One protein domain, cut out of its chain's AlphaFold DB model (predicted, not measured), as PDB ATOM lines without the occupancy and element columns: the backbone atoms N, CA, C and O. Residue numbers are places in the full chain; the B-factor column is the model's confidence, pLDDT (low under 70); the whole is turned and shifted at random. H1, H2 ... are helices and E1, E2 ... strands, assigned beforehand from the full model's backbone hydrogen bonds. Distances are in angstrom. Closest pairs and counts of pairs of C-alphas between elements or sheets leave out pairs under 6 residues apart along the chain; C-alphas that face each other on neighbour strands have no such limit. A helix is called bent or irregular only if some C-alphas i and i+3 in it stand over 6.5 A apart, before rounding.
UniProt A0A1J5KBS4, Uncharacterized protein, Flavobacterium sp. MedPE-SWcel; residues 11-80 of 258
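Overview. This is residues 11 to 80 of the 258 residues of an uncharacterized protein of Flavobacterium sp. MedPE-SWcel (UniProt A0A1J5KBS4). What shape do these atoms make? A small two-strand hairpin, E1 and E2, comes near the later part of one long helix, H2, while helices H4 and H3 pack at steep angles on residues 23 to 28 and 27 to 31 of H2. Short helices H1 and H5 form the two ends of the printed part, H1 apart from the other elements. What is the make-up? The 70 printed residues, mostly helix by class, hold five named helices and two antiparallel named strands, in the order H1 H2 H3 H4 E1 E2 H5. The whole is compact, with a radius of gyration of the C-alphas of 11.4 A and spans of 30 by 30 by 19 A.

Arrangement. What pairs in the sheet? E1, residues 66 to 68, and E2, residues 71 to 73, form an antiparallel hairpin, with N 66 and O 73 2.8 A apart. Residues 41 to 42 also pair with residues 71 to 72, antiparallel. What touches H2, residues 22 to 38? H4, residues 54 to 64, touches its residues 23 to 28 at a steep tilt of 66 degrees; the closest C-alphas, of Glu 24 and Thr 57, are 5.3 A apart. H3, residues 43 to 50, touches its residues 27 to 31 at a steep tilt of 52 degrees; the closest C-alphas, of Ala 27 and Met 50, are 6.3 A apart. H5, residues 75 to 80, is close to H2 but not clearly touching, with C-alphas 32 and 77 closest at 7.4 A. Are the helix backbones complete? Every O i to N i+4 pair is within hydrogen-bond range in H1, residues 11 to 16, H2 and H5, against 2 of 4 in H3 and 5 of 7 in H4.

Along the chain. Where does the long helix run? H2 goes 23.9 A from C-alpha 22 at (80.939, -39.187, 37.722) to C-alpha 38 at (96.053, -22.184, 30.424). Which helices are irregular? H3, 11.2 A long, has C-alphas 44 and 47 7.5 A apart; H4, 15.2 A long, has C-alphas 60 and 63 7.6 A apart.

Size, cuts and confidence. How far does it reach? The two C-alphas farthest apart, of Gln 11 and Lys 44, are 32.0 A apart. Are there cuts, long links or weak places? The printed part has no cut, the links between successive elements are tight, and no printed residue has a pLDDT under 70.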
ATOM      1  N   GLN A  11      92.283 -37.164  49.268       94.62
ATOM      2  CA  GLN A  11      91.263 -37.068  50.313       94.62
ATOM      3  C   GLN A  11      90.367 -35.841  50.109       94.62
ATOM      4  O   GLN A  11      89.150 -35.986  50.033       94.62
ATOM      5  N   ASP A  12      90.965 -34.661  49.951       91.88
ATOM      6  CA  ASP A  12      90.241 -33.408  49.718       91.88
ATOM      7  C   ASP A  12      89.408 -33.454  48.438       91.88
ATOM      8  O   ASP A  12      88.263 -32.996  48.417       91.88
ATOM      9  N   PHE A  13      89.962 -34.038  47.373       94.69
ATOM     10  CA  PHE A  13      89.224 -34.252  46.137       94.69
ATOM     11  C   PHE A  13      88.023 -35.168  46.377       94.69
ATOM     12  O   PHE A  13      86.903 -34.778  46.064       94.69
ATOM     13  N   LEU A  14      88.235 -36.334  46.994       95.75
ATOM     14  CA  LEU A  14      87.180 -37.316  47.241       95.75
ATOM     15  C   LEU A  14      86.049 -36.744  48.103       95.75
ATOM     16  O   LEU A  14      84.884 -36.882  47.746       95.75
ATOM     17  N   VAL A  15      86.381 -36.070  49.206       95.25
ATOM     18  CA  VAL A  15      85.395 -35.429  50.091       95.25
ATOM     19  C   VAL A  15      84.674 -34.297  49.357       95.25
ATOM     20  O   VAL A  15      83.449 -34.197  49.410       95.25
ATOM     21  N   GLY A  16      85.412 -33.468  48.615       91.75
ATOM     22  CA  GLY A  16      84.871 -32.318  47.889       91.75
ATOM     23  C   GLY A  16      84.002 -32.665  46.674       91.75
ATOM     24  O   GLY A  16      83.257 -31.794  46.205       91.75
ATOM     25  N   THR A  17      84.092 -33.900  46.168       96.06
ATOM     26  CA  THR A  17      83.297 -34.421  45.042       96.06
ATOM     27  C   THR A  17      82.375 -35.578  45.436       96.06
ATOM     28  O   THR A  17      81.737 -36.159  44.567       96.06
ATOM     29  N   MET A  18      82.259 -35.918  46.724       96.06
ATOM     30  CA  MET A  18      81.507 -37.095  47.187       96.06
ATOM     31  C   MET A  18      80.028 -37.090  46.768       96.06
ATOM     32  O   MET A  18      79.440 -38.146  46.549       96.06
ATOM     33  N   HIS A  19      79.425 -35.905  46.651       95.56
ATOM     34  CA  HIS A  19      78.024 -35.725  46.254       95.56
ATOM     35  C   HIS A  19      77.848 -35.368  44.773       95.56
ATOM     36  O   HIS A  19      76.759 -34.970  44.370       95.56
ATOM     37  N   MET A  20      78.908 -35.484  43.973       95.75
ATOM     38  CA  MET A  20      78.858 -35.278  42.530       95.75
ATOM     39  C   MET A  20      78.685 -36.607  41.804       95.75
ATOM     40  O   MET A  20      79.208 -37.646  42.206       95.75
ATOM     41  N   THR A  21      78.016 -36.559  40.664       96.38
ATOM     42  CA  THR A  21      78.035 -37.647  39.689       96.38
ATOM     43  C   THR A  21      79.437 -37.818  39.091       96.38
ATOM     44  O   THR A  21      80.302 -36.938  39.171       96.38
ATOM     45  N   CYS A  22      79.682 -38.959  38.441       95.44
ATOM     46  CA  CYS A  22      80.939 -39.187  37.722       95.44
ATOM     47  C   CYS A  22      81.160 -38.156  36.601       95.44
ATOM     48  O   CYS A  22      82.296 -37.759  36.352       95.44
ATOM     49  N   GLU A  23      80.086 -37.702  35.951       95.19
ATOM     50  CA  GLU A  23      80.139 -36.689  34.896       95.19
ATOM     51  C   GLU A  23      80.535 -35.314  35.452       95.19
ATOM     52  O   GLU A  23      81.464 -34.688  34.943       95.19
ATOM     53  N   GLU A  24      79.911 -34.881  36.549       95.62
ATOM     54  CA  GLU A  24      80.261 -33.641  37.259       95.62
ATOM     55  C   GLU A  24      81.688 -33.671  37.800       95.62
ATOM     56  O   GLU A  24      82.449 -32.722  37.603       95.62
ATOM     57  N   THR A  25      82.086 -34.789  38.407       96.62
ATOM     58  CA  THR A  25      83.451 -34.999  38.905       96.62
ATOM     59  C   THR A  25      84.464 -34.936  37.761       96.62
ATOM     60  O   THR A  25      85.488 -34.258  37.868       96.62
ATOM     61  N   GLY A  26      84.163 -35.601  36.641       95.56
ATOM     62  CA  GLY A  26      84.988 -35.606  35.435       95.56
ATOM     63  C   GLY A  26      85.124 -34.217  34.810       95.56
ATOM     64  O   GLY A  26      86.228 -33.795  34.459       95.56
ATOM     65  N   ALA A  27      84.027 -33.468  34.722       96.00
ATOM     66  CA  ALA A  27      84.050 -32.089  34.257       96.00
ATOM     67  C   ALA A  27      84.855 -31.184  35.194       96.00
ATOM     68  O   ALA A  27      85.679 -30.398  34.723       96.00
ATOM     69  N   TYR A  28      84.678 -31.325  36.508       97.00
ATOM     70  CA  TYR A  28      85.400 -30.535  37.496       97.00
ATOM     71  C   TYR A  28      86.916 -30.732  37.382       97.00
ATOM     72  O   TYR A  28      87.645 -29.755  37.192       97.00
ATOM     73  N   ILE A  29      87.409 -31.978  37.394       97.19
ATOM     74  CA  ILE A  29      88.853 -32.241  37.273       97.19
ATOM     75  C   ILE A  29      89.414 -31.808  35.909       97.19
ATOM     76  O   ILE A  29      90.526 -31.280  35.837       97.19
ATOM     77  N   LYS A  30      88.629 -31.942  34.830       96.56
ATOM     78  CA  LYS A  30      88.997 -31.454  33.492       96.56
ATOM     79  C   LYS A  30      89.178 -29.935  33.479       96.56
ATOM     80  O   LYS A  30      90.150 -29.446  32.902       96.56
ATOM     81  N   LEU A  31      88.281 -29.190  34.129       97.44
ATOM     82  CA  LEU A  31      88.384 -27.734  34.252       97.44
ATOM     83  C   LEU A  31      89.579 -27.312  35.113       97.44
ATOM     84  O   LEU A  31      90.301 -26.401  34.711       97.44
ATOM     85  N   LEU A  32      89.852 -27.997  36.231       97.12
ATOM     86  CA  LEU A  32      91.050 -27.739  37.044       97.12
ATOM     87  C   LEU A  32      92.335 -27.941  36.227       97.12
ATOM     88  O   LEU A  32      93.202 -27.065  36.197       97.12
ATOM     89  N   ALA A  33      92.437 -29.052  35.491       96.38
ATOM     90  CA  ALA A  33      93.572 -29.317  34.610       96.38
ATOM     91  C   ALA A  33      93.698 -28.261  33.496       96.38
ATOM     92  O   ALA A  33      94.797 -27.767  33.223       96.38
ATOM     93  N   TYR A  34      92.577 -27.857  32.888       95.81
ATOM     94  CA  TYR A  34      92.559 -26.803  31.875       95.81
ATOM     95  C   TYR A  34      93.051 -25.466  32.435       95.81
ATOM     96  O   TYR A  34      93.933 -24.840  31.838       95.81
ATOM     97  N   GLN A  35      92.509 -25.039  33.581       95.50
ATOM     98  CA  GLN A  35      92.918 -23.821  34.275       95.50
ATOM     99  C   GLN A  35      94.405 -23.860  34.616       95.50
ATOM    100  O   GLN A  35      95.095 -22.850  34.462       95.50
ATOM    101  N   TRP A  36      94.929 -25.003  35.065       94.38
ATOM    102  CA  TRP A  36      96.339 -25.129  35.416       94.38
ATOM    103  C   TRP A  36      97.258 -24.802  34.235       94.38
ATOM    104  O   TRP A  36      98.146 -23.953  34.357       94.38
ATOM    105  N   VAL A  37      96.996 -25.418  33.080       92.50
ATOM    106  CA  VAL A  37      97.810 -25.283  31.862       92.50
ATOM    107  C   VAL A  37      97.648 -23.904  31.208       92.50
ATOM    108  O   VAL A  37      98.631 -23.308  30.744       92.50
ATOM    109  N   ASN A  38      96.417 -23.386  31.180       90.88
ATOM    110  CA  ASN A  38      96.053 -22.184  30.424       90.88
ATOM    111  C   ASN A  38      95.970 -20.905  31.269       90.88
ATOM    112  O   ASN A  38      95.853 -19.827  30.697       90.88
ATOM    113  N   ILE A  39      96.111 -21.008  32.596       90.94
ATOM    114  CA  ILE A  39      96.024 -19.883  33.543       90.94
ATOM    115  C   ILE A  39      94.635 -19.226  33.471       90.94
ATOM    116  O   ILE A  39      94.491 -18.026  33.250       90.94
ATOM    117  N   GLY A  40      93.601 -20.056  33.626       94.00
ATOM    118  CA  GLY A  40      92.197 -19.641  33.592       94.00
ATOM    119  C   GLY A  40      91.361 -20.381  32.550       94.00
ATOM    120  O   GLY A  40      91.883 -21.049  31.653       94.00
ATOM    121  N   ILE A  41      90.041 -20.264  32.686       97.19
ATOM    122  CA  ILE A  41      89.053 -20.874  31.789       97.19
ATOM    123  C   ILE A  41      88.240 -19.754  31.123       97.19
ATOM    124  O   ILE A  41      87.404 -19.136  31.783       97.19
ATOM    125  N   PRO A  42      88.447 -19.459  29.829       97.25
ATOM    126  CA  PRO A  42      87.671 -18.428  29.147       97.25
ATOM    127  C   PRO A  42      86.188 -18.809  29.076       97.25
ATOM    128  O   PRO A  42      85.849 -19.857  28.522       97.25
ATOM    129  N   LYS A  43      85.296 -17.932  29.549       95.75
ATOM    130  CA  LYS A  43      83.839 -18.155  29.580       95.75
ATOM    131  C   LYS A  43      83.268 -18.542  28.218       95.75
ATOM    132  O   LYS A  43      82.511 -19.498  28.101       95.75
ATOM    133  N   LYS A  44      83.732 -17.874  27.156       95.44
ATOM    134  CA  LYS A  44      83.335 -18.147  25.760       95.44
ATOM    135  C   LYS A  44      83.720 -19.544  25.260       95.44
ATOM    136  O   LYS A  44      83.180 -19.993  24.258       95.44
ATOM    137  N   ARG A  45      84.681 -20.210  25.906       94.00
ATOM    138  CA  ARG A  45      85.164 -21.548  25.524       94.00
ATOM    139  C   ARG A  45      84.657 -22.646  26.448       94.00
ATOM    140  O   ARG A  45      84.957 -23.805  26.191       94.00
ATOM    141  N   LEU A  46      83.905 -22.302  27.491       94.88
ATOM    142  CA  LEU A  46      83.473 -23.244  28.515       94.88
ATOM    143  C   LEU A  46      82.682 -24.421  27.923       94.88
ATOM    144  O   LEU A  46      83.041 -25.569  28.170       94.88
ATOM    145  N   SER A  47      81.696 -24.138  27.068       94.56
ATOM    146  CA  SER A  47      80.889 -25.163  26.392       94.56
ATOM    147  C   SER A  47      81.740 -26.108  25.541       94.56
ATOM    148  O   SER A  47      81.578 -27.322  25.601       94.56
ATOM    149  N   ILE A  48      82.718 -25.567  24.808       94.62
ATOM    150  CA  ILE A  48      83.651 -26.347  23.982       94.62
ATOM    151  C   ILE A  48      84.560 -27.218  24.858       94.62
ATOM    152  O   ILE A  48      84.843 -28.364  24.517       94.62
ATOM    153  N   ILE A  49      85.040 -26.682  25.985       94.31
ATOM    154  CA  ILE A  49      85.923 -27.407  26.905       94.31
ATOM    155  C   ILE A  49      85.167 -28.553  27.574       94.31
ATOM    156  O   ILE A  49      85.721 -29.642  27.709       94.31
ATOM    157  N   MET A  50      83.926 -28.330  28.001       93.62
ATOM    158  CA  MET A  50      83.137 -29.326  28.725       93.62
ATOM    159  C   MET A  50      82.541 -30.378  27.785       93.62
ATOM    160  O   MET A  50      82.692 -31.566  28.061       93.62
ATOM    161  N   GLY A  51      82.020 -29.971  26.626       90.19
ATOM    162  CA  GLY A  51      81.425 -30.858  25.626       90.19
ATOM    163  C   GLY A  51      79.895 -30.880  25.680       90.19
ATOM    164  O   GLY A  51      79.262 -29.931  26.136       90.19
ATOM    165  N   ALA A  52      79.291 -31.951  25.163       87.56
ATOM    166  CA  ALA A  52      77.839 -32.124  25.184       87.56
ATOM    167  C   ALA A  52      77.317 -32.245  26.628       87.56
ATOM    168  O   ALA A  52      77.987 -32.839  27.464       87.56
ATOM    169  N   GLY A  53      76.132 -31.687  26.905       83.75
ATOM    170  CA  GLY A  53      75.512 -31.733  28.239       83.75
ATOM    171  C   GLY A  53      76.089 -30.741  29.256       83.75
ATOM    172  O   GLY A  53      75.708 -30.783  30.427       83.75
ATOM    173  N   TRP A  54      76.978 -29.833  28.824       92.50
ATOM    174  CA  TRP A  54      77.720 -28.945  29.720       92.50
ATOM    175  C   TRP A  54      76.840 -28.053  30.596       92.50
ATOM    176  O   TRP A  54      77.286 -27.677  31.673       92.50
ATOM    177  N   GLU A  55      75.626 -27.697  30.173       94.69
ATOM    178  CA  GLU A  55      74.752 -26.788  30.914       94.69
ATOM    179  C   GLU A  55      74.407 -27.339  32.304       94.69
ATOM    180  O   GLU A  55      74.530 -26.626  33.304       94.69
ATOM    181  N   ASN A  56      74.027 -28.619  32.371       93.06
ATOM    182  CA  ASN A  56      73.656 -29.284  33.620       93.06
ATOM    183  C   ASN A  56      74.883 -29.480  34.509       93.06
ATOM    184  O   ASN A  56      74.871 -29.125  35.687       93.06
ATOM    185  N   THR A  57      75.973 -29.974  33.923       94.25
ATOM    186  CA  THR A  57      77.221 -30.209  34.648       94.25
ATOM    187  C   THR A  57      77.809 -28.908  35.189       94.25
ATOM    188  O   THR A  57      78.304 -28.862  36.311       94.25
ATOM    189  N   TRP A  58      77.738 -27.824  34.411       96.69
ATOM    190  CA  TRP A  58      78.209 -26.507  34.823       96.69
ATOM    191  C   TRP A  58      77.368 -25.945  35.961       96.69
ATOM    192  O   TRP A  58      77.925 -25.412  36.918       96.69
ATOM    193  N   LEU A  59      76.041 -26.090  35.898       95.81
ATOM    194  CA  LEU A  59      75.143 -25.636  36.957       95.81
ATOM    195  C   LEU A  59      75.524 -26.220  38.328       95.81
ATOM    196  O   LEU A  59      75.464 -25.491  39.319       95.81
ATOM    197  N   ALA A  60      75.961 -27.481  38.360       94.44
ATOM    198  CA  ALA A  60      76.349 -28.196  39.574       94.44
ATOM    199  C   ALA A  60      77.717 -27.788  40.153       94.44
ATOM    200  O   ALA A  60      77.929 -27.932  41.354       94.44
ATOM    201  N   ILE A  61      78.651 -27.301  39.325       95.81
ATOM    202  CA  ILE A  61      80.041 -27.034  39.751       95.81
ATOM    203  C   ILE A  61      80.451 -25.558  39.677       95.81
ATOM    204  O   ILE A  61      81.553 -25.213  40.106       95.81
ATOM    205  N   ARG A  62      79.617 -24.681  39.103       96.31
ATOM    206  CA  ARG A  62      79.954 -23.265  38.852       96.31
ATOM    207  C   ARG A  62      80.326 -22.485  40.112       96.31
ATOM    208  O   ARG A  62      81.100 -21.543  40.023       96.31
ATOM    209  N   ASP A  63      79.789 -22.862  41.268       95.62
ATOM    210  CA  ASP A  63      80.047 -22.237  42.571       95.62
ATOM    211  C   ASP A  63      81.487 -22.457  43.063       95.62
ATOM    212  O   ASP A  63      82.002 -21.685  43.870       95.62
ATOM    213  N   LYS A  64      82.176 -23.466  42.518       94.88
ATOM    214  CA  LYS A  64      83.600 -23.741  42.768       94.88
ATOM    215  C   LYS A  64      84.530 -22.843  41.952       94.88
ATOM    216  O   LYS A  64      85.752 -22.979  42.071       94.88
ATOM    217  N   PHE A  65      83.979 -21.948  41.131       97.38
ATOM    218  CA  PHE A  65      84.727 -21.028  40.287       97.38
ATOM    219  C   PHE A  65      84.259 -19.582  40.481       97.38
ATOM    220  O   PHE A  65      83.071 -19.287  40.550       97.38
ATOM    221  N   ILE A  66      85.215 -18.658  40.510       96.69
ATOM    222  CA  ILE A  66      84.970 -17.217  40.487       96.69
ATOM    223  C   ILE A  66      85.184 -16.679  39.074       96.69
ATOM    224  O   ILE A  66      86.111 -17.092  38.375       96.69
ATOM    225  N   GLU A  67      84.330 -15.751  38.648       96.88
ATOM    226  CA  GLU A  67      84.467 -15.054  37.368       96.88
ATOM    227  C   GLU A  67      85.236 -13.745  37.557       96.88
ATOM    228  O   GLU A  67      84.886 -12.922  38.403       96.88
ATOM    229  N   LYS A  68      86.268 -13.522  36.740       94.00
ATOM    230  CA  LYS A  68      86.981 -12.248  36.651       94.00
ATOM    231  C   LYS A  68      87.341 -11.970  35.198       94.00
ATOM    232  O   LYS A  68      88.076 -12.744  34.593       94.00
ATOM    233  N   ASN A  69      86.866 -10.847  34.658       94.69
ATOM    234  CA  ASN A  69      87.145 -10.413  33.282       94.69
ATOM    235  C   ASN A  69      86.839 -11.503  32.229       94.69
ATOM    236  O   ASN A  69      87.705 -11.830  31.422       94.69
ATOM    237  N   ASP A  70      85.640 -12.100  32.266       94.75
ATOM    238  CA  ASP A  70      85.218 -13.207  31.380       94.75
ATOM    239  C   ASP A  70      86.076 -14.490  31.466       94.75
ATOM    240  O   ASP A  70      86.063 -15.334  30.560       94.75
ATOM    241  N   VAL A  71      86.817 -14.671  32.560       95.44
ATOM    242  CA  VAL A  71      87.624 -15.866  32.826       95.44
ATOM    243  C   VAL A  71      87.244 -16.454  34.181       95.44
ATOM    244  O   VAL A  71      87.155 -15.737  35.176       95.44
ATOM    245  N   TYR A  72      87.024 -17.767  34.217       98.06
ATOM    246  CA  TYR A  72      86.754 -18.514  35.438       98.06
ATOM    247  C   TYR A  72      88.037 -19.043  36.076       98.06
ATOM    248  O   TYR A  72      88.956 -19.496  35.381       98.06
ATOM    249  N   PHE A  73      88.054 -19.030  37.408       96.62
ATOM    250  CA  PHE A  73      89.144 -19.539  38.233       96.62
ATOM    251  C   PHE A  73      88.606 -20.287  39.446       96.62
ATOM    252  O   PHE A  73      87.732 -19.797  40.148       96.62
ATOM    253  N   ASN A  74      89.182 -21.439  39.753       96.94
ATOM    254  CA  ASN A  74      89.079 -22.049  41.063       96.94
ATOM    255  C   ASN A  74      90.055 -21.347  42.017       96.94
ATOM    256  O   ASN A  74      91.266 -21.359  41.779       96.94
ATOM    257  N   THR A  75      89.527 -20.742  43.083       92.31
ATOM    258  CA  THR A  75      90.301 -19.942  44.046       92.31
ATOM    259  C   THR A  75      91.416 -20.754  44.700       92.31
ATOM    260  O   THR A  75      92.560 -20.310  44.742       92.31
ATOM    261  N   ARG A  76      91.109 -21.978  45.146       92.06
ATOM    262  CA  ARG A  76      92.090 -22.859  45.790       92.06
ATOM    263  C   ARG A  76      93.254 -23.188  44.852       92.06
ATOM    264  O   ARG A  76      94.404 -23.169  45.278       92.06
ATOM    265  N   LEU A  77      92.973 -23.463  43.579       94.00
ATOM    266  CA  LEU A  77      94.014 -23.790  42.607       94.00
ATOM    267  C   LEU A  77      94.947 -22.598  42.317       94.00
ATOM    268  O   LEU A  77      96.145 -22.798  42.111       94.00
ATOM    269  N   GLU A  78      94.433 -21.364  42.329       93.69
ATOM    270  CA  GLU A  78      95.280 -20.169  42.190       93.69
ATOM    271  C   GLU A  78      96.143 -19.915  43.435       93.69
ATOM    272  O   GLU A  78      97.321 -19.578  43.292       93.69
ATOM    273  N   ASP A  79      95.629 -20.186  44.638       91.12
ATOM    274  CA  ASP A  79      96.430 -20.168  45.868       91.12
ATOM    275  C   ASP A  79      97.607 -21.156  45.795       91.12
ATOM    276  O   ASP A  79      98.741 -20.806  46.134       91.12
ATOM    277  N   GLU A  80      97.368 -22.385  45.322       92.94
ATOM    278  CA  GLU A  80      98.430 -23.383  45.132       92.94
ATOM    279  C   GLU A  80      99.453 -22.946  44.078       92.94
ATOM    280  O   GLU A  80     100.667 -23.091  44.270       92.94
TER     281      GLU A  80